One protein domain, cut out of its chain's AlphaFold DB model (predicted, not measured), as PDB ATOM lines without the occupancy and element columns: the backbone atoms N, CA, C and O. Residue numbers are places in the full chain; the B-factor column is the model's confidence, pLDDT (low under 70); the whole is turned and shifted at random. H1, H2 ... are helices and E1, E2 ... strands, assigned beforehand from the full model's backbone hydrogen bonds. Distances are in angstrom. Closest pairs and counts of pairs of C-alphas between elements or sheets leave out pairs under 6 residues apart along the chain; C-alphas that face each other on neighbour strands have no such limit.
ATOM      1  N   THR A  25     157.190 164.525 108.304       94.31
ATOM      2  CA  THR A  25     156.894 163.853 109.588       94.31
ATOM      3  C   THR A  25     156.900 164.868 110.725       94.31
ATOM      4  O   THR A  25     157.919 165.516 110.950       94.31
ATOM      5  N   ILE A  26     155.779 164.965 111.441       96.62
ATOM      6  CA  ILE A  26     155.614 165.799 112.636       96.62
ATOM      7  C   ILE A  26     155.840 164.939 113.878       96.62
ATOM      8  O   ILE A  26     155.270 163.854 113.997       96.62
ATOM      9  N   TYR A  27     156.679 165.406 114.798       96.62
ATOM     10  CA  TYR A  27     157.059 164.669 116.001       96.62
ATOM     11  C   TYR A  27     156.295 165.157 117.231       96.62
ATOM     12  O   TYR A  27     156.126 166.361 117.434       96.62
ATOM     13  N   VAL A  28     155.880 164.210 118.072       97.31
ATOM     14  CA  VAL A  28     155.216 164.472 119.356       97.31
ATOM     15  C   VAL A  28     155.978 163.759 120.472       97.31
ATOM     16  O   VAL A  28     156.268 162.573 120.349       97.31
ATOM     17  N   ASP A  29     156.271 164.429 121.582       96.62
ATOM     18  CA  ASP A  29     156.929 163.866 122.771       96.62
ATOM     19  C   ASP A  29     156.252 164.424 124.025       96.62
ATOM     20  O   ASP A  29     156.269 165.628 124.254       96.62
ATOM     21  N   ALA A  30     155.680 163.558 124.865       94.06
ATOM     22  CA  ALA A  30     155.010 163.969 126.104       94.06
ATOM     23  C   ALA A  30     155.935 164.730 127.081       94.06
ATOM     24  O   ALA A  30     155.455 165.411 127.987       94.06
ATOM     25  N   ASN A  31     157.256 164.613 126.912       91.56
ATOM     26  CA  ASN A  31     158.270 165.300 127.709       91.56
ATOM     27  C   ASN A  31     158.846 166.544 127.015       91.56
ATOM     28  O   ASN A  31     159.806 167.134 127.527       91.56
ATOM     29  N   ALA A  32     158.304 166.934 125.855       90.62
ATOM     30  CA  ALA A  32     158.733 168.129 125.146       90.62
ATOM     31  C   ALA A  32     158.643 169.362 126.056       90.62
ATOM     32  O   ALA A  32     157.744 169.513 126.887       90.62
ATOM     33  N   SER A  33     159.632 170.242 125.930       80.75
ATOM     34  CA  SER A  33     159.658 171.515 126.641       80.75
ATOM     35  C   SER A  33     160.395 172.561 125.809       80.75
ATOM     36  O   SER A  33     161.408 172.264 125.178       80.75
ATOM     37  N   GLY A  34     159.912 173.806 125.824       77.31
ATOM     38  CA  GLY A  34     160.518 174.912 125.076       77.31
ATOM     39  C   GLY A  34     159.662 175.381 123.899       77.31
ATOM     40  O   GLY A  34     158.441 175.400 123.994       77.31
ATOM     41  N   THR A  35     160.301 175.858 122.825       81.44
ATOM     42  CA  THR A  35     159.616 176.258 121.584       81.44
ATOM     43  C   THR A  35     159.363 175.028 120.728       81.44
ATOM     44  O   THR A  35     160.304 174.516 120.133       81.44
ATOM     45  N   GLU A  36     158.119 174.571 120.690       89.94
ATOM     46  CA  GLU A  36     157.681 173.392 119.939       89.94
ATOM     47  C   GLU A  36     157.320 173.797 118.500       89.94
ATOM     48  O   GLU A  36     156.516 174.713 118.297       89.94
ATOM     49  N   ASP A  37     157.942 173.163 117.504       91.50
ATOM     50  CA  ASP A  37     157.703 173.420 116.072       91.50
ATOM     51  C   ASP A  37     157.459 172.140 115.253       91.50
ATOM     52  O   ASP A  37     157.480 172.178 114.025       91.50
ATOM     53  N   GLY A  38     157.256 171.007 115.935       91.69
ATOM     54  CA  GLY A  38     156.942 169.721 115.316       91.69
ATOM     55  C   GLY A  38     158.141 169.004 114.694       91.69
ATOM     56  O   GLY A  38     157.989 167.881 114.208       91.69
ATOM     57  N   THR A  39     159.340 169.595 114.717       93.06
ATOM     58  CA  THR A  39     160.564 168.927 114.256       93.06
ATOM     59  C   THR A  39     161.062 167.897 115.269       93.06
ATOM     60  O   THR A  39     160.671 167.888 116.432       93.06
ATOM     61  N   GLN A  40     161.974 167.021 114.844       91.25
ATOM     62  CA  GLN A  40     162.535 165.989 115.721       91.25
ATOM     63  C   GLN A  40     163.278 166.564 116.945       91.25
ATOM     64  O   GLN A  40     163.271 165.941 118.003       91.25
ATOM     65  N   ASP A  41     163.911 167.733 116.804       90.81
ATOM     66  CA  ASP A  41     164.645 168.399 117.891       90.81
ATOM     67  C   ASP A  41     163.717 169.229 118.804       90.81
ATOM     68  O   ASP A  41     164.057 169.501 119.960       90.81
ATOM     69  N   HIS A  42     162.547 169.626 118.293       94.00
ATOM     70  CA  HIS A  42     161.552 170.459 118.972       94.00
ATOM     71  C   HIS A  42     160.122 169.911 118.773       94.00
ATOM     72  O   HIS A  42     159.266 170.594 118.199       94.00
ATOM     73  N   PRO A  43     159.849 168.675 119.239       96.50
ATOM     74  CA  PRO A  43     158.556 168.026 119.051       96.50
ATOM     75  C   PRO A  43     157.440 168.764 119.798       96.50
ATOM     76  O   PRO A  43     157.696 169.451 120.786       96.50
ATOM     77  N   TYR A  44     156.196 168.581 119.357       97.75
ATOM     78  CA  TYR A  44     155.030 169.027 120.119       97.75
ATOM     79  C   TYR A  44     154.828 168.182 121.378       97.75
ATOM     80  O   TYR A  44     155.078 166.978 121.377       97.75
ATOM     81  N   SER A  45     154.328 168.792 122.447       95.56
ATOM     82  CA  SER A  45     154.022 168.110 123.713       95.56
ATOM     83  C   SER A  45     152.727 167.294 123.677       95.56
ATOM     84  O   SER A  45     152.501 166.437 124.533       95.56
ATOM     85  N   ASN A  46     151.856 167.553 122.697       96.50
ATOM     86  CA  ASN A  46     150.537 166.938 122.582       96.50
ATOM     87  C   ASN A  46     150.099 166.771 121.116       96.50
ATOM     88  O   ASN A  46     150.586 167.449 120.208       96.50
ATOM     89  N   PHE A  47     149.159 165.853 120.884       97.38
ATOM     90  CA  PHE A  47     148.683 165.527 119.536       97.38
ATOM     91  C   PHE A  47     147.818 166.619 118.905       97.38
ATOM     92  O   PHE A  47     147.790 166.733 117.681       97.38
ATOM     93  N   LYS A  48     147.110 167.423 119.704       97.00
ATOM     94  CA  LYS A  48     146.292 168.523 119.182       97.00
ATOM     95  C   LYS A  48     147.142 169.591 118.505       97.00
ATOM     96  O   LYS A  48     146.760 170.062 117.438       97.00
ATOM     97  N   ASP A  49     148.282 169.953 119.081       96.19
ATOM     98  CA  ASP A  49     149.203 170.909 118.463       96.19
ATOM     99  C   ASP A  49     149.837 170.324 117.195       96.19
ATOM    100  O   ASP A  49     149.858 170.996 116.167       96.19
ATOM    101  N   ALA A  50     150.209 169.039 117.211       96.19
ATOM    102  CA  ALA A  50     150.714 168.344 116.024       96.19
ATOM    103  C   ALA A  50     149.695 168.283 114.872       96.19
ATOM    104  O   ALA A  50     150.052 168.483 113.713       96.19
ATOM    105  N   LEU A  51     148.415 168.052 115.176       95.69
ATOM    106  CA  LEU A  51     147.326 168.075 114.192       95.69
ATOM    107  C   LEU A  51     147.024 169.480 113.649       95.69
ATOM    108  O   LEU A  51     146.445 169.603 112.569       95.69
ATOM    109  N   ASN A  52     147.402 170.529 114.385       95.06
ATOM    110  CA  ASN A  52     147.253 171.927 113.982       95.06
ATOM    111  C   ASN A  52     148.520 172.501 113.322       95.06
ATOM    112  O   ASN A  52     148.542 173.697 113.008       95.06
ATOM    113  N   ASP A  53     149.554 171.682 113.101       94.94
ATOM    114  CA  ASP A  53     150.780 172.116 112.439       94.94
ATOM    115  C   ASP A  53     150.461 172.639 111.019       94.94
ATOM    116  O   ASP A  53     149.841 171.941 110.209       94.94
ATOM    117  N   PRO A  54     150.872 173.874 110.676       92.38
ATOM    118  CA  PRO A  54     150.532 174.496 109.399       92.38
ATOM    119  C   PRO A  54     151.219 173.848 108.185       92.38
ATOM    120  O   PRO A  54     150.858 174.158 107.048       92.38
ATOM    121  N   SER A  55     152.230 173.007 108.406       91.38
ATOM    122  CA  SER A  55     152.942 172.243 107.383       91.38
ATOM    123  C   SER A  55     152.349 170.855 107.132       91.38
ATOM    124  O   SER A  55     152.781 170.198 106.186       91.38
ATOM    125  N   LEU A  56     151.366 170.421 107.931       91.56
ATOM    126  CA  LEU A  56     150.751 169.101 107.816       91.56
ATOM    127  C   LEU A  56     149.906 168.983 106.537       91.56
ATOM    128  O   LEU A  56     148.976 169.759 106.297       91.56
ATOM    129  N   THR A  57     150.212 167.984 105.711       91.44
ATOM    130  CA  THR A  57     149.534 167.691 104.445       91.44
ATOM    131  C   THR A  57     149.147 166.215 104.320       91.44
ATOM    132  O   THR A  57     149.544 165.363 105.110       91.44
ATOM    133  N   SER A  58     148.298 165.900 103.339       89.62
ATOM    134  CA  SER A  58     147.820 164.534 103.119       89.62
ATOM    135  C   SER A  58     148.966 163.601 102.694       89.62
ATOM    136  O   SER A  58     149.678 163.895 101.734       89.62
ATOM    137  N   GLY A  59     149.114 162.473 103.390       86.69
ATOM    138  CA  GLY A  59     150.198 161.499 103.228       86.69
ATOM    139  C   GLY A  59     151.351 161.664 104.226       86.69
ATOM    140  O   GLY A  59     152.304 160.881 104.172       86.69
ATOM    141  N   ASP A  60     151.277 162.654 105.118       93.19
ATOM    142  CA  ASP A  60     152.275 162.879 106.164       93.19
ATOM    143  C   ASP A  60     152.088 161.947 107.368       93.19
ATOM    144  O   ASP A  60     151.042 161.319 107.561       93.19
ATOM    145  N   ALA A  61     153.138 161.855 108.184       93.62
ATOM    146  CA  ALA A  61     153.143 161.053 109.401       93.62
ATOM    147  C   ALA A  61     153.172 161.922 110.665       93.62
ATOM    148  O   ALA A  61     153.864 162.941 110.712       93.62
ATOM    149  N   ILE A  62     152.487 161.463 111.710       95.75
ATOM    150  CA  ILE A  62     152.635 161.941 113.085       95.75
ATOM    151  C   ILE A  62     153.344 160.839 113.875       95.75
ATOM    152  O   ILE A  62     152.830 159.728 114.015       95.75
ATOM    153  N   ALA A  63     154.545 161.142 114.360       96.19
ATOM    154  CA  ALA A  63     155.442 160.186 114.992       96.19
ATOM    155  C   ALA A  63     155.593 160.492 116.491       96.19
ATOM    156  O   ALA A  63     156.167 161.516 116.869       96.19
ATOM    157  N   ALA A  64     155.083 159.610 117.350       97.31
ATOM    158  CA  ALA A  64     155.074 159.815 118.800       97.31
ATOM    159  C   ALA A  64     156.256 159.119 119.486       97.31
ATOM    160  O   ALA A  64     156.470 157.920 119.299       97.31
ATOM    161  N   ALA A  65     157.026 159.858 120.281       96.69
ATOM    162  CA  ALA A  65     158.073 159.297 121.126       96.69
ATOM    163  C   ALA A  65     157.467 158.501 122.302       96.69
ATOM    164  O   ALA A  65     156.367 158.820 122.754       96.69
ATOM    165  N   PRO A  66     158.158 157.475 122.829       96.69
ATOM    166  CA  PRO A  66     157.686 156.732 123.992       96.69
ATOM    167  C   PRO A  66     157.366 157.636 125.185       96.69
ATOM    168  O   PRO A  66     158.150 158.513 125.550       96.69
ATOM    169  N   GLY A  67     156.222 157.398 125.818       95.94
ATOM    170  CA  GLY A  67     155.720 158.253 126.887       95.94
ATOM    171  C   GLY A  67     154.229 158.077 127.142       95.94
ATOM    172  O   GLY A  67     153.536 157.357 126.424       95.94
ATOM    173  N   THR A  68     153.740 158.742 128.189       97.38
ATOM    174  CA  THR A  68     152.317 158.766 128.546       97.38
ATOM    175  C   THR A  68     151.707 160.105 128.163       97.38
ATOM    176  O   THR A  68     152.056 161.143 128.721       97.38
ATOM    177  N   TYR A  69     150.759 160.062 127.238       97.81
ATOM    178  CA  TYR A  69     150.010 161.201 126.737       97.81
ATOM    179  C   TYR A  69     148.648 161.216 127.417       97.81
ATOM    180  O   TYR A  69     147.874 160.268 127.301       97.81
ATOM    181  N   SER A  70     148.369 162.283 128.159       95.81
ATOM    182  CA  SER A  70     147.142 162.443 128.939       95.81
ATOM    183  C   SER A  70     146.613 163.872 128.824       95.81
ATOM    184  O   SER A  70     147.295 164.761 128.310       95.81
ATOM    185  N   GLY A  71     145.396 164.098 129.313       94.25
ATOM    186  CA  GLY A  71     144.761 165.415 129.301       94.25
ATOM    187  C   GLY A  71     144.016 165.728 128.005       94.25
ATOM    188  O   GLY A  71     144.103 165.006 127.014       94.25
ATOM    189  N   ASP A  72     143.253 166.818 128.040       93.88
ATOM    190  CA  ASP A  72     142.240 167.108 127.023       93.88
ATOM    191  C   ASP A  72     142.848 167.370 125.629       93.88
ATOM    192  O   ASP A  72     142.217 167.063 124.624       93.88
ATOM    193  N   ASP A  73     144.095 167.847 125.552       96.44
ATOM    194  CA  ASP A  73     144.814 168.076 124.286       96.44
ATOM    195  C   ASP A  73     145.362 166.781 123.640       96.44
ATOM    196  O   ASP A  73     145.959 166.818 122.564       96.44
ATOM    197  N   ASN A  74     145.130 165.624 124.269       96.69
ATOM    198  CA  ASN A  74     145.446 164.294 123.744       96.69
ATOM    199  C   ASN A  74     144.198 163.399 123.616       96.69
ATOM    200  O   ASN A  74     144.333 162.196 123.421       96.69
ATOM    201  N   THR A  75     142.989 163.954 123.740       96.62
ATOM    202  CA  THR A  75     141.724 163.197 123.675       96.62
ATOM    203  C   THR A  75     140.704 163.916 122.796       96.62
ATOM    204  O   THR A  75     140.770 165.133 122.645       96.62
ATOM    205  N   ASN A  76     139.743 163.179 122.232       95.62
ATOM    206  CA  ASN A  76     138.682 163.705 121.357       95.62
ATOM    207  C   ASN A  76     139.208 164.572 120.197       95.62
ATOM    208  O   ASN A  76     138.667 165.638 119.899       95.62
ATOM    209  N   LEU A  77     140.280 164.124 119.550       96.38
ATOM    210  CA  LEU A  77     140.935 164.854 118.476       96.38
ATOM    211  C   LEU A  77     140.182 164.645 117.164       96.38
ATOM    212  O   LEU A  77     139.976 163.512 116.730       96.38
ATOM    213  N   GLU A  78     139.799 165.740 116.513       93.75
ATOM    214  CA  GLU A  78     139.191 165.700 115.186       93.75
ATOM    215  C   GLU A  78     140.255 165.947 114.120       93.75
ATOM    216  O   GLU A  78     140.964 166.956 114.140       93.75
ATOM    217  N   VAL A  79     140.365 165.018 113.174       91.88
ATOM    218  CA  VAL A  79     141.279 165.161 112.042       91.88
ATOM    219  C   VAL A  79     140.597 165.961 110.941       91.88
ATOM    220  O   VAL A  79     139.429 165.730 110.623       91.88
ATOM    221  N   ASN A  80     141.331 166.890 110.324       88.12
ATOM    222  CA  ASN A  80     140.836 167.622 109.163       88.12
ATOM    223  C   ASN A  80     140.410 166.627 108.059       88.12
ATOM    224  O   ASN A  80     141.258 165.867 107.589       88.12
ATOM    225  N   PRO A  81     139.149 166.669 107.583       84.50
ATOM    226  CA  PRO A  81     138.640 165.751 106.563       84.50
ATOM    227  C   PRO A  81     139.440 165.728 105.253       84.50
ATOM    228  O   PRO A  81     139.311 164.804 104.468       84.50
ATOM    229  N   SER A  82     140.269 166.733 104.968       85.12
ATOM    230  CA  SER A  82     141.098 166.756 103.752       85.12
ATOM    231  C   SER A  82     142.439 166.021 103.892       85.12
ATOM    232  O   SER A  82     143.212 165.990 102.932       85.12
ATOM    233  N   LEU A  83     142.755 165.478 105.073       88.12
ATOM    234  CA  LEU A  83     144.040 164.842 105.363       88.12
ATOM    235  C   LEU A  83     143.933 163.312 105.398       88.12
ATOM    236  O   LEU A  83     143.063 162.740 106.049       88.12
ATOM    237  N   SER A  84     144.889 162.666 104.735       89.75
ATOM    238  CA  SER A  84     145.325 161.294 104.998       89.75
ATOM    239  C   SER A  84     146.536 161.357 105.918       89.75
ATOM    240  O   SER A  84     147.456 162.114 105.611       89.75
ATOM    241  N   LEU A  85     146.562 160.600 107.014       91.38
ATOM    242  CA  LEU A  85     147.689 160.614 107.950       91.38
ATOM    243  C   LEU A  85     148.078 159.202 108.382       91.38
ATOM    244  O   LEU A  85     147.249 158.289 108.415       91.38
ATOM    245  N   VAL A  86     149.347 159.067 108.761       92.50
ATOM    246  CA  VAL A  86     149.900 157.873 109.407       92.50
ATOM    247  C   VAL A  86     150.324 158.226 110.828       92.50
ATOM    248  O   VAL A  86     151.218 159.045 111.024       92.50
ATOM    249  N   PHE A  87     149.718 157.588 111.819       94.75
ATOM    250  CA  PHE A  87     150.127 157.665 113.217       94.75
ATOM    251  C   PHE A  87     151.053 156.495 113.510       94.75
ATOM    252  O   PHE A  87     150.672 155.341 113.314       94.75
ATOM    253  N   MET A  88     152.262 156.777 113.992       94.62
ATOM    254  CA  MET A  88     153.254 155.738 114.267       94.62
ATOM    255  C   MET A  88     154.111 156.025 115.500       94.62
ATOM    256  O   MET A  88     154.395 157.173 115.847       94.62
ATOM    257  N   VAL A  89     154.597 154.960 116.128       94.00
ATOM    258  CA  VAL A  89     155.566 155.047 117.226       94.00
ATOM    259  C   VAL A  89     156.970 155.375 116.700       94.00
ATOM    260  O   VAL A  89     157.468 154.760 115.757       94.00
ATOM    261  N   ASN A  90     157.637 156.330 117.347       89.88
ATOM    262  CA  ASN A  90     159.022 156.729 117.108       89.88
ATOM    263  C   ASN A  90     159.945 156.210 118.221       89.88
ATOM    264  O   ASN A  90     160.437 156.968 119.056       89.88
ATOM    265  N   GLY A  91     160.166 154.899 118.259       83.69
ATOM    266  CA  GLY A  91     160.999 154.271 119.281       83.69
ATOM    267  C   GLY A  91     160.709 152.784 119.444       83.69
ATOM    268  O   GLY A  91     159.951 152.202 118.675       83.69
ATOM    269  N   ASN A  92     161.340 152.172 120.450       82.81
ATOM    270  CA  ASN A  92     161.146 150.754 120.785       82.81
ATOM    271  C   ASN A  92     160.282 150.535 122.039       82.81
ATOM    272  O   ASN A  92     159.919 149.393 122.320       82.81
ATOM    273  N   ASP A  93     160.001 151.603 122.788       89.69
ATOM    274  CA  ASP A  93     159.235 151.572 124.035       89.69
ATOM    275  C   ASP A  93     157.776 152.018 123.799       89.69
ATOM    276  O   ASP A  93     157.429 152.513 122.726       89.69
ATOM    277  N   GLU A  94     156.908 151.804 124.792       92.62
ATOM    278  CA  GLU A  94     155.456 152.029 124.696       92.62
ATOM    279  C   GLU A  94     155.104 153.519 124.522       92.62
ATOM    280  O   GLU A  94     155.581 154.385 125.259       92.62
ATOM    281  N   VAL A  95     154.207 153.804 123.574       97.88
ATOM    282  CA  VAL A  95     153.457 155.065 123.507       97.88
ATOM    283  C   VAL A  95     152.071 154.806 124.078       97.88
ATOM    284  O   VAL A  95     151.279 154.071 123.485       97.88
ATOM    285  N   LEU A  96     151.798 155.397 125.237       97.81
ATOM    286  CA  LEU A  96     150.560 155.212 125.980       97.81
ATOM    287  C   LEU A  96     149.673 156.451 125.864       97.81
ATOM    288  O   LEU A  96     150.057 157.528 126.312       97.81
ATOM    289  N   ILE A  97     148.465 156.277 125.341       98.38
ATOM    290  CA  ILE A  97     147.384 157.261 125.403       98.38
ATOM    291  C   ILE A  97     146.493 156.910 126.603       98.38
ATOM    292  O   ILE A  97     145.805 155.886 126.598       98.38
ATOM    293  N   ASP A  98     146.533 157.741 127.645       98.12
ATOM    294  CA  ASP A  98     145.755 157.568 128.876       98.12
ATOM    295  C   ASP A  98     144.483 158.425 128.838       98.12
ATOM    296  O   ASP A  98     144.531 159.658 128.875       98.12
ATOM    297  N   LEU A  99     143.332 157.752 128.786       98.25
ATOM    298  CA  LEU A  99     142.006 158.362 128.659       98.25
ATOM    299  C   LEU A  99     141.402 158.750 130.027       98.25
ATOM    300  O   LEU A  99     140.317 159.336 130.097       98.25
ATOM    301  N   GLY A 100     142.116 158.490 131.131       96.75
ATOM    302  CA  GLY A 100     141.837 159.060 132.453       96.75
ATOM    303  C   GLY A 100     140.529 158.608 133.116       96.75
ATOM    304  O   GLY A 100     139.977 159.347 133.933       96.75
ATOM    305  N   ASN A 101     140.027 157.427 132.766       96.31
ATOM    306  CA  ASN A 101     138.730 156.850 133.141       96.31
ATOM    307  C   ASN A 101     137.543 157.764 132.798       96.31
ATOM    308  O   ASN A 101     136.580 157.870 133.561       96.31
ATOM    309  N   LYS A 102     137.628 158.471 131.666       96.31
ATOM    310  CA  LYS A 102     136.580 159.373 131.174       96.31
ATOM    311  C   LYS A 102     135.883 158.789 129.945       96.31
ATOM    312  O   LYS A 102     136.423 157.936 129.249       96.31
ATOM    313  N   ASP A 103     134.688 159.303 129.665       96.31
ATOM    314  CA  ASP A 103     133.963 159.062 128.413       96.31
ATOM    315  C   ASP A 103     134.540 159.949 127.294       96.31
ATOM    316  O   ASP A 103     133.960 160.967 126.918       96.31
ATOM    317  N   VAL A 104     135.747 159.611 126.836       96.69
ATOM    318  CA  VAL A 104     136.494 160.335 125.795       96.69
ATOM    319  C   VAL A 104     137.164 159.346 124.847       96.69
ATOM    320  O   VAL A 104     137.628 158.296 125.282       96.69
ATOM    321  N   GLY A 105     137.225 159.681 123.562       96.56
ATOM    322  CA  GLY A 105     138.004 158.954 122.563       96.56
ATOM    323  C   GLY A 105     139.409 159.534 122.385       96.56
ATOM    324  O   GLY A 105     139.804 160.475 123.076       96.56
ATOM    325  N   PHE A 106     140.154 159.013 121.411       97.81
ATOM    326  CA  PHE A 106     141.433 159.571 120.971       97.81
ATOM    327  C   PHE A 106     141.286 160.297 119.634       97.81
ATOM    328  O   PHE A 106     141.438 161.515 119.594       97.81
ATOM    329  N   LEU A 107     140.950 159.571 118.565       95.88
ATOM    330  CA  LEU A 107     140.907 160.093 117.197       95.88
ATOM    331  C   LEU A 107     139.533 159.904 116.567       95.88
ATOM    332  O   LEU A 107     138.972 158.809 116.580       95.88
ATOM    333  N   LYS A 108     139.048 160.966 115.929       95.25
ATOM    334  CA  LYS A 108     137.849 160.964 115.099       95.25
ATOM    335  C   LYS A 108     138.176 161.455 113.694       95.25
ATOM    336  O   LYS A 108     138.577 162.603 113.492       95.25
ATOM    337  N   VAL A 109     137.970 160.571 112.724       92.12
ATOM    338  CA  VAL A 109     138.219 160.786 111.299       92.12
ATOM    339  C   VAL A 109     136.892 160.672 110.563       92.12
ATOM    340  O   VAL A 109     136.295 159.601 110.510       92.12
ATOM    341  N   THR A 110     136.421 161.777 109.989       86.19
ATOM    342  CA  THR A 110     135.165 161.813 109.229       86.19
ATOM    343  C   THR A 110     135.405 162.317 107.816       86.19
ATOM    344  O   THR A 110     136.048 163.355 107.636       86.19
ATOM    345  N   SER A 111     134.776 161.681 106.825       65.62
ATOM    346  CA  SER A 111     134.593 162.212 105.462       65.62
ATOM    347  C   SER A 111     135.884 162.511 104.692       65.62
ATOM    348  O   SER A 111     135.964 163.522 103.995       65.62
ATOM    349  N   THR A 112     136.888 161.638 104.798       60.78
ATOM    350  CA  THR A 112     138.148 161.839 104.071       60.78
ATOM    351  C   THR A 112     138.119 161.283 102.657       60.78
ATOM    352  O   THR A 112     138.705 161.885 101.760       60.78
ATOM    353  N   GLY A 113     137.462 160.139 102.424       68.75
ATOM    354  CA  GLY A 113     137.658 159.374 101.187       68.75
ATOM    355  C   GLY A 113     139.135 159.052 100.914       68.75
ATOM    356  O   GLY A 113     139.507 158.858  99.764       68.75
ATOM    357  N   LEU A 114     139.973 159.065 101.955       81.19
ATOM    358  CA  LEU A 114     141.426 158.922 101.894       81.19
ATOM    359  C   LEU A 114     141.898 157.867 102.907       81.19
ATOM    360  O   LEU A 114     141.162 157.574 103.857       81.19
ATOM    361  N   PRO A 115     143.110 157.304 102.731       84.38
ATOM    362  CA  PRO A 115     143.633 156.287 103.631       84.38
ATOM    363  C   PRO A 115     144.035 156.841 105.006       84.38
ATOM    364  O   PRO A 115     144.364 158.024 105.133       84.38
ATOM    365  N   PHE A 116     144.036 155.993 106.035       90.38
ATOM    366  CA  PHE A 116     144.452 156.361 107.389       90.38
ATOM    367  C   PHE A 116     145.046 155.178 108.149       90.38
ATOM    368  O   PHE A 116     144.419 154.125 108.213       90.38
ATOM    369  N   ASP A 117     146.203 155.364 108.778       93.62
ATOM    370  CA  ASP A 117     146.892 154.279 109.480       93.62
ATOM    371  C   ASP A 117     147.214 154.672 110.926       93.62
ATOM    372  O   ASP A 117     147.674 155.784 111.190       93.62
ATOM    373  N   VAL A 118     146.998 153.749 111.863       96.19
ATOM    374  CA  VAL A 118     147.401 153.861 113.271       96.19
ATOM    375  C   VAL A 118     148.188 152.612 113.648       96.19
ATOM    376  O   VAL A 118     147.638 151.510 113.616       96.19
ATOM    377  N   ASP A 119     149.461 152.788 114.007       95.44
ATOM    378  CA  ASP A 119     150.393 151.683 114.245       95.44
ATOM    379  C   ASP A 119     151.119 151.779 115.596       95.44
ATOM    380  O   ASP A 119     151.803 152.764 115.886       95.44
ATOM    381  N   GLY A 120     151.009 150.723 116.408       95.81
ATOM    382  CA  GLY A 120     151.867 150.486 117.580       95.81
ATOM    383  C   GLY A 120     151.456 151.158 118.896       95.81
ATOM    384  O   GLY A 120     152.180 151.044 119.886       95.81
ATOM    385  N   TYR A 121     150.324 151.860 118.937       97.88
ATOM    386  CA  TYR A 121     149.890 152.614 120.119       97.88
ATOM    387  C   TYR A 121     149.232 151.729 121.175       97.88
ATOM    388  O   TYR A 121     148.514 150.779 120.858       97.88
ATOM    389  N   THR A 122     149.411 152.095 122.443       98.56
ATOM    390  CA  THR A 122     148.614 151.549 123.544       98.56
ATOM    391  C   THR A 122     147.603 152.580 124.036       98.56
ATOM    392  O   THR A 122     147.964 153.713 124.334       98.56
ATOM    393  N   PHE A 123     146.341 152.179 124.159       98.69
ATOM    394  CA  PHE A 123     145.229 152.982 124.661       98.69
ATOM    395  C   PHE A 123     144.717 152.375 125.964       98.69
ATOM    396  O   PHE A 123     144.425 151.174 126.001       98.69
ATOM    397  N   LYS A 124     144.617 153.175 127.034       98.06
ATOM    398  CA  LYS A 124     144.167 152.685 128.348       98.06
ATOM    399  C   LYS A 124     143.205 153.618 129.059       98.06
ATOM    400  O   LYS A 124     143.200 154.825 128.826       98.06
ATOM    401  N   ASN A 125     142.481 153.026 130.009       97.75
ATOM    402  CA  ASN A 125     141.690 153.715 131.023       97.75
ATOM    403  C   ASN A 125     140.599 154.594 130.406       97.75
ATOM    404  O   ASN A 125     140.506 155.779 130.717       97.75
ATOM    405  N   GLN A 126     139.779 154.055 129.510       97.88
ATOM    406  CA  GLN A 126     138.520 154.718 129.171       97.88
ATOM    407  C   GLN A 126     137.460 154.304 130.193       97.88
ATOM    408  O   GLN A 126     137.542 153.221 130.763       97.88
ATOM    409  N   ALA A 127     136.462 155.150 130.444       97.00
ATOM    410  CA  ALA A 127     135.319 154.718 131.241       97.00
ATOM    411  C   ALA A 127     134.591 153.539 130.564       97.00
ATOM    412  O   ALA A 127     134.313 153.603 129.363       97.00
ATOM    413  N   ASP A 128     134.205 152.521 131.337       95.12
ATOM    414  CA  ASP A 128     133.259 151.499 130.877       95.12
ATOM    415  C   ASP A 128     131.969 152.154 130.371       95.12
ATOM    416  O   ASP A 128     131.523 153.183 130.892       95.12
ATOM    417  N   ASN A 129     131.319 151.529 129.392       95.00
ATOM    418  CA  ASN A 129     130.120 152.065 128.736       95.00
ATOM    419  C   ASN A 129     130.334 153.441 128.078       95.00
ATOM    420  O   ASN A 129     129.377 154.199 127.886       95.00
ATOM    421  N   SER A 130     131.581 153.783 127.735       96.06
ATOM    422  CA  SER A 130     131.868 154.979 126.947       96.06
ATOM    423  C   SER A 130     131.082 154.966 125.636       96.06
ATOM    424  O   SER A 130     130.899 153.936 124.985       96.06
ATOM    425  N   LYS A 131     130.593 156.145 125.252       94.56
ATOM    426  CA  LYS A 131     129.872 156.374 123.993       94.56
ATOM    427  C   LYS A 131     130.788 156.894 122.895       94.56
ATOM    428  O   LYS A 131     130.353 157.038 121.757       94.56
ATOM    429  N   ASN A 132     132.029 157.209 123.248       94.81
ATOM    430  CA  ASN A 132     133.008 157.795 122.356       94.81
ATOM    431  C   ASN A 132     134.047 156.725 122.025       94.81
ATOM    432  O   ASN A 132     134.826 156.368 122.904       94.81
ATOM    433  N   PRO A 133     134.081 156.193 120.796       97.31
ATOM    434  CA  PRO A 133     135.101 155.223 120.436       97.31
ATOM    435  C   PRO A 133     136.501 155.837 120.554       97.31
ATOM    436  O   PRO A 133     136.699 157.007 120.214       97.31
ATOM    437  N   VAL A 134     137.483 155.058 121.019       98.44
ATOM    438  CA  VAL A 134     138.889 155.494 121.070       98.44
ATOM    439  C   VAL A 134     139.372 155.872 119.673       98.44
ATOM    440  O   VAL A 134     139.927 156.955 119.496       98.44
ATOM    441  N   LEU A 135     139.107 155.027 118.677       98.25
ATOM    442  CA  LEU A 135     139.332 155.330 117.267       98.25
ATOM    443  C   LEU A 135     138.006 155.278 116.505       98.25
ATOM    444  O   LEU A 135     137.348 154.240 116.457       98.25
ATOM    445  N   SER A 136     137.627 156.394 115.889       96.94
ATOM    446  CA  SER A 136     136.423 156.518 115.071       96.94
ATOM    447  C   SER A 136     136.796 156.838 113.632       96.94
ATOM    448  O   SER A 136     137.407 157.876 113.370       96.94
ATOM    449  N   PHE A 137     136.395 155.969 112.709       95.06
ATOM    450  CA  PHE A 137     136.585 156.149 111.277       95.06
ATOM    451  C   PHE A 137     135.236 156.090 110.569       95.06
ATOM    452  O   PHE A 137     134.532 155.086 110.650       95.06
ATOM    453  N   ASP A 138     134.893 157.167 109.867       93.25
ATOM    454  CA  ASP A 138     133.695 157.259 109.037       93.25
ATOM    455  C   ASP A 138     134.050 157.730 107.621       93.25
ATOM    456  O   ASP A 138     134.622 158.812 107.430       93.25
ATOM    457  N   SER A 139     133.643 156.940 106.624       89.00
ATOM    458  CA  SER A 139     133.726 157.273 105.197       89.00
ATOM    459  C   SER A 139     135.169 157.434 104.692       89.00
ATOM    460  O   SER A 139     135.516 158.421 104.028       89.00
ATOM    461  N   THR A 140     136.024 156.460 105.012       82.62
ATOM    462  CA  THR A 140     137.430 156.382 104.581       82.62
ATOM    463  C   THR A 140     137.617 155.381 103.429       82.62
ATOM    464  O   THR A 140     136.840 154.436 103.263       82.62
ATOM    465  N   GLU A 141     138.646 155.585 102.597       85.94
ATOM    466  CA  GLU A 141     138.971 154.654 101.498       85.94
ATOM    467  C   GLU A 141     139.654 153.389 102.037       85.94
ATOM    468  O   GLU A 141     139.182 152.279 101.812       85.94
ATOM    469  N   ALA A 142     140.735 153.552 102.801       89.00
ATOM    470  CA  ALA A 142     141.416 152.450 103.471       89.00
ATOM    471  C   ALA A 142     141.768 152.840 104.907       89.00
ATOM    472  O   ALA A 142     142.154 153.977 105.172       89.00
ATOM    473  N   THR A 143     141.639 151.920 105.855       93.19
ATOM    474  CA  THR A 143     142.007 152.201 107.245       93.19
ATOM    475  C   THR A 143     142.718 151.023 107.876       93.19
ATOM    476  O   THR A 143     142.168 149.922 107.918       93.19
ATOM    477  N   THR A 144     143.919 151.270 108.402       95.69
ATOM    478  CA  THR A 144     144.728 150.266 109.096       95.69
ATOM    479  C   THR A 144     144.836 150.585 110.582       95.69
ATOM    480  O   THR A 144     145.240 151.680 110.964       95.69
ATOM    481  N   VAL A 145     144.529 149.605 111.433       97.81
ATOM    482  CA  VAL A 145     144.844 149.619 112.867       97.81
ATOM    483  C   VAL A 145     145.743 148.422 113.153       97.81
ATOM    484  O   VAL A 145     145.269 147.282 113.223       97.81
ATOM    485  N   SER A 146     147.043 148.664 113.292       97.12
ATOM    486  CA  SER A 146     148.049 147.609 113.410       97.12
ATOM    487  C   SER A 146     148.850 147.685 114.700       97.12
ATOM    488  O   SER A 146     149.180 148.759 115.186       97.12
ATOM    489  N   ALA A 147     149.167 146.519 115.267       96.44
ATOM    490  CA  ALA A 147     150.015 146.390 116.453       96.44
ATOM    491  C   ALA A 147     149.582 147.261 117.653       96.44
ATOM    492  O   ALA A 147     150.406 147.599 118.503       96.44
ATOM    493  N   CYS A 148     148.297 147.618 117.731       98.31
ATOM    494  CA  CYS A 148     147.755 148.443 118.802       98.31
ATOM    495  C   CYS A 148     147.310 147.580 119.984       98.31
ATOM    496  O   CYS A 148     146.903 146.427 119.815       98.31
ATOM    497  N   TYR A 149     147.338 148.152 121.184       98.62
ATOM    498  CA  TYR A 149     146.843 147.502 122.395       98.62
ATOM    499  C   TYR A 149     145.790 148.369 123.080       98.62
ATOM    500  O   TYR A 149     146.071 149.488 123.498       98.62
ATOM    501  N   PHE A 150     144.573 147.852 123.197       98.75
ATOM    502  CA  PHE A 150     143.443 148.487 123.866       98.75
ATOM    503  C   PHE A 150     143.205 147.742 125.176       98.75
ATOM    504  O   PHE A 150     142.936 146.544 125.138       98.75
ATOM    505  N   LYS A 151     143.341 148.416 126.322       98.31
ATOM    506  CA  LYS A 151     143.174 147.786 127.641       98.31
ATOM    507  C   LYS A 151     142.320 148.646 128.567       98.31
ATOM    508  O   LYS A 151     142.669 149.801 128.804       98.31
ATOM    509  N   ASN A 152     141.270 148.069 129.146       98.12
ATOM    510  CA  ASN A 152     140.289 148.772 129.988       98.12
ATOM    511  C   ASN A 152     139.629 149.917 129.210       98.12
ATOM    512  O   ASN A 152     139.902 151.100 129.443       98.12
ATOM    513  N   ILE A 153     138.842 149.539 128.205       98.12
ATOM    514  CA  ILE A 153     138.238 150.464 127.250       98.12
ATOM    515  C   ILE A 153     136.719 150.281 127.258       98.12
ATOM    516  O   ILE A 153     136.233 149.168 127.338       98.12
ATOM    517  N   GLY A 154     135.934 151.351 127.159       97.44
ATOM    518  CA  GLY A 154     134.481 151.225 127.021       97.44
ATOM    519  C   GLY A 154     134.073 150.907 125.582       97.44
ATOM    520  O   GLY A 154     133.250 150.032 125.333       97.44
ATOM    521  N   PHE A 155     134.673 151.611 124.623       98.00
ATOM    522  CA  PHE A 155     134.449 151.428 123.196       98.00
ATOM    523  C   PHE A 155     135.742 151.719 122.420       98.00
ATOM    524  O   PHE A 155     136.195 152.858 122.352       98.00
ATOM    525  N   ALA A 156     136.377 150.693 121.857       98.50
ATOM    526  CA  ALA A 156     137.715 150.812 121.286       98.50
ATOM    527  C   ALA A 156     137.706 151.353 119.854       98.50
ATOM    528  O   ALA A 156     138.259 152.425 119.604       98.50
ATOM    529  N   VAL A 157     137.101 150.640 118.904       98.38
ATOM    530  CA  VAL A 157     137.190 151.006 117.485       98.38
ATOM    531  C   VAL A 157     135.818 150.975 116.821       98.38
ATOM    532  O   VAL A 157     135.103 149.978 116.885       98.38
ATOM    533  N   SER A 158     135.477 152.062 116.131       97.25
ATOM    534  CA  SER A 158     134.288 152.167 115.286       97.25
ATOM    535  C   SER A 158     134.695 152.425 113.840       97.25
ATOM    536  O   SER A 158     135.397 153.399 113.555       97.25
ATOM    537  N   MET A 159     134.258 151.539 112.945       94.31
ATOM    538  CA  MET A 159     134.506 151.571 111.505       94.31
ATOM    539  C   MET A 159     133.165 151.638 110.778       94.31
ATOM    540  O   MET A 159     132.400 150.673 110.779       94.31
ATOM    541  N   ILE A 160     132.871 152.787 110.176       93.19
ATOM    542  CA  ILE A 160     131.614 153.049 109.473       93.19
ATOM    543  C   ILE A 160     131.938 153.490 108.042       93.19
ATOM    544  O   ILE A 160     132.755 154.385 107.830       93.19
ATOM    545  N   ASN A 161     131.308 152.880 107.034       90.50
ATOM    546  CA  ASN A 161     131.540 153.198 105.617       90.50
ATOM    547  C   ASN A 161     133.024 153.109 105.191       90.50
ATOM    548  O   ASN A 161     133.491 153.919 104.382       90.50
ATOM    549  N   VAL A 162     133.787 152.160 105.742       90.12
ATOM    550  CA  VAL A 162     135.218 151.988 105.438       90.12
ATOM    551  C   VAL A 162     135.389 150.987 104.294       90.12
ATOM    552  O   VAL A 162     135.083 149.803 104.437       90.12
ATOM    553  N   GLN A 163     135.900 151.429 103.139       88.12
ATOM    554  CA  GLN A 163     135.944 150.565 101.943       88.12
ATOM    555  C   GLN A 163     137.008 149.457 102.022       88.12
ATOM    556  O   GLN A 163     136.840 148.407 101.400       88.12
ATOM    557  N   ALA A 164     138.099 149.682 102.759       90.62
ATOM    558  CA  ALA A 164     139.174 148.712 102.958       90.62
ATOM    559  C   ALA A 164     139.768 148.800 104.376       90.62
ATOM    560  O   ALA A 164     140.770 149.467 104.622       90.62
ATOM    561  N   MET A 165     139.156 148.094 105.321       93.75
ATOM    562  CA  MET A 165     139.621 147.957 106.698       93.75
ATOM    563  C   MET A 165     140.718 146.886 106.822       93.75
ATOM    564  O   MET A 165     140.595 145.776 106.299       93.75
ATOM    565  N   THR A 166     141.762 147.179 107.595       96.12
ATOM    566  CA  THR A 166     142.732 146.194 108.087       96.12
ATOM    567  C   THR A 166     142.946 146.377 109.587       96.12
ATOM    568  O   THR A 166     143.514 147.374 110.016       96.12
ATOM    569  N   VAL A 167     142.539 145.401 110.398       97.88
ATOM    570  CA  VAL A 167     142.884 145.352 111.830       97.88
ATOM    571  C   VAL A 167     143.838 144.189 112.048       97.88
ATOM    572  O   VAL A 167     143.428 143.034 111.935       97.88
ATOM    573  N   GLN A 168     145.109 144.461 112.342       97.00
ATOM    574  CA  GLN A 168     146.134 143.416 112.322       97.00
ATOM    575  C   GLN A 168     147.062 143.415 113.533       97.00
ATOM    576  O   GLN A 168     147.713 144.409 113.835       97.00
ATOM    577  N   GLY A 169     147.230 142.246 114.155       96.44
ATOM    578  CA  GLY A 169     148.211 142.060 115.228       96.44
ATOM    579  C   GLY A 169     147.911 142.913 116.460       96.44
ATOM    580  O   GLY A 169     148.816 143.190 117.245       96.44
ATOM    581  N   SER A 170     146.662 143.358 116.591       98.50
ATOM    582  CA  SER A 170     146.197 144.223 117.668       98.50
ATOM    583  C   SER A 170     145.548 143.382 118.763       98.50
ATOM    584  O   SER A 170     144.995 142.311 118.499       98.50
ATOM    585  N   THR A 171     145.639 143.848 120.004       98.75
ATOM    586  CA  THR A 171     145.049 143.183 121.172       98.75
ATOM    587  C   THR A 171     144.015 144.099 121.808       98.75
ATOM    588  O   THR A 171     144.292 145.272 122.048       98.75
ATOM    589  N   PHE A 172     142.839 143.549 122.076       98.81
ATOM    590  CA  PHE A 172     141.720 144.196 122.742       98.81
ATOM    591  C   PHE A 172     141.434 143.398 124.008       98.81
ATOM    592  O   PHE A 172     141.059 142.233 123.929       98.81
ATOM    593  N   GLU A 173     141.674 144.002 125.161       98.25
ATOM    594  CA  GLU A 173     141.516 143.375 126.467       98.25
ATOM    595  C   GLU A 173     140.587 144.242 127.306       98.25
ATOM    596  O   GLU A 173     140.824 145.446 127.457       98.25
ATOM    597  N   HIS A 174     139.547 143.637 127.871       97.81
ATOM    598  CA  HIS A 174     138.629 144.343 128.754       97.81
ATOM    599  C   HIS A 174     137.959 145.545 128.068       97.81
ATOM    600  O   HIS A 174     138.020 146.678 128.552       97.81
ATOM    601  N   CYS A 175     137.350 145.306 126.896       98.12
ATOM    602  CA  CYS A 175     136.496 146.298 126.242       98.12
ATOM    603  C   CYS A 175     135.043 146.129 126.718       98.12
ATOM    604  O   CYS A 175     134.353 145.216 126.262       98.12
ATOM    605  N   HIS A 176     134.596 146.928 127.689       96.62
ATOM    606  CA  HIS A 176     133.352 146.701 128.436       96.62
ATOM    607  C   HIS A 176     132.321 147.803 128.197       96.62
ATOM    608  O   HIS A 176     132.444 148.941 128.660       96.62
TER     609      HIS A 176
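What this domain is: This is residues 25 to 176 of the 925 residues of a protein of Paramoeba aestuarina (UniProt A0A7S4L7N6). The printed part is a chain wound in stacked turns, a solenoid with three walls of parallel strands; E4 E5 E6, E7 E8 E9 and E10 E11 E12 are turns with one strand in each wall, and E13 and E14 begin another. At the end of the stack where E1 lies, the turns are less regular, with the short helix H1 and the loop of residues 29 to 46. The 152 printed residues hold E1, H1, then E2 to E14, under half of the residues being in named elements, and the class is mostly strand. The sheets run E1 E2 E4 E7 E10 E13, E3 E5 E8 E11 E14 and E6 E9 E12, each all parallel. The whole is compact, radius of gyration of the C-alphas 14.3 A, spanning 39 by 32 by 25 A.

How they stand to each other: The six-stranded sheet begins with edge strand E1, residues 25 to 28, parallel to E2, residues 60 to 64; N 26 and O 61 are 2.9 A apart. H1, residues 47 to 51, is on this sheet at a height of 8.8 A, over E2; its O to N i+4 pair is within hydrogen-bond range. E1, H1 and E2 form a strand-helix-strand unit, two parallel neighbours with a helix between, its crossover right-handed. Then come E4, residues 85 to 89 (N 62 to O 86, 2.8 A), E7, residues 116 to 119 (N 87 to O 117, 2.8 A), E10, residues 142 to 146 (N 118 to O 144, 2.9 A), and edge strand E13, residues 164 to 168 (N 145 to O 166, 2.8 A). The second sheet holds E3, residues 67 to 69, E5, residues 95 to 102 (N 69 to O 96, 2.8 A), E8, residues 122 to 126 (N 97 to O 122, 2.8 A), E11, residues 149 to 153 (N 123 to O 149, 2.8 A), and E14, residues 171 to 175 (N 150 to O 171, 2.8 A). E7 runs on into E8 at 95 degrees. The third holds E6, residues 107 to 110, E9, residues 135 to 138 (N 109 to O 136, 2.8 A), and E12, residues 157 to 160 (N 137 to O 158, 2.9 A).

Where its parts are: C-alpha 25, where E1 begins, is at (156.894, 163.853, 109.588). E5, the longest strand by residues, measures 19.0 A; E4 measures 13.4 A and E2 13.3 A. E14 ends with C-alpha 175 at (136.496, 146.298, 126.242).

The domain as a whole: The farthest C-alphas, of Gly 34 and Gln 163, are 41.6 A apart. The printed part has no cut; E1 to H1 and E3 to E4 are long links. Residues 111 to 113 have pLDDT under 70.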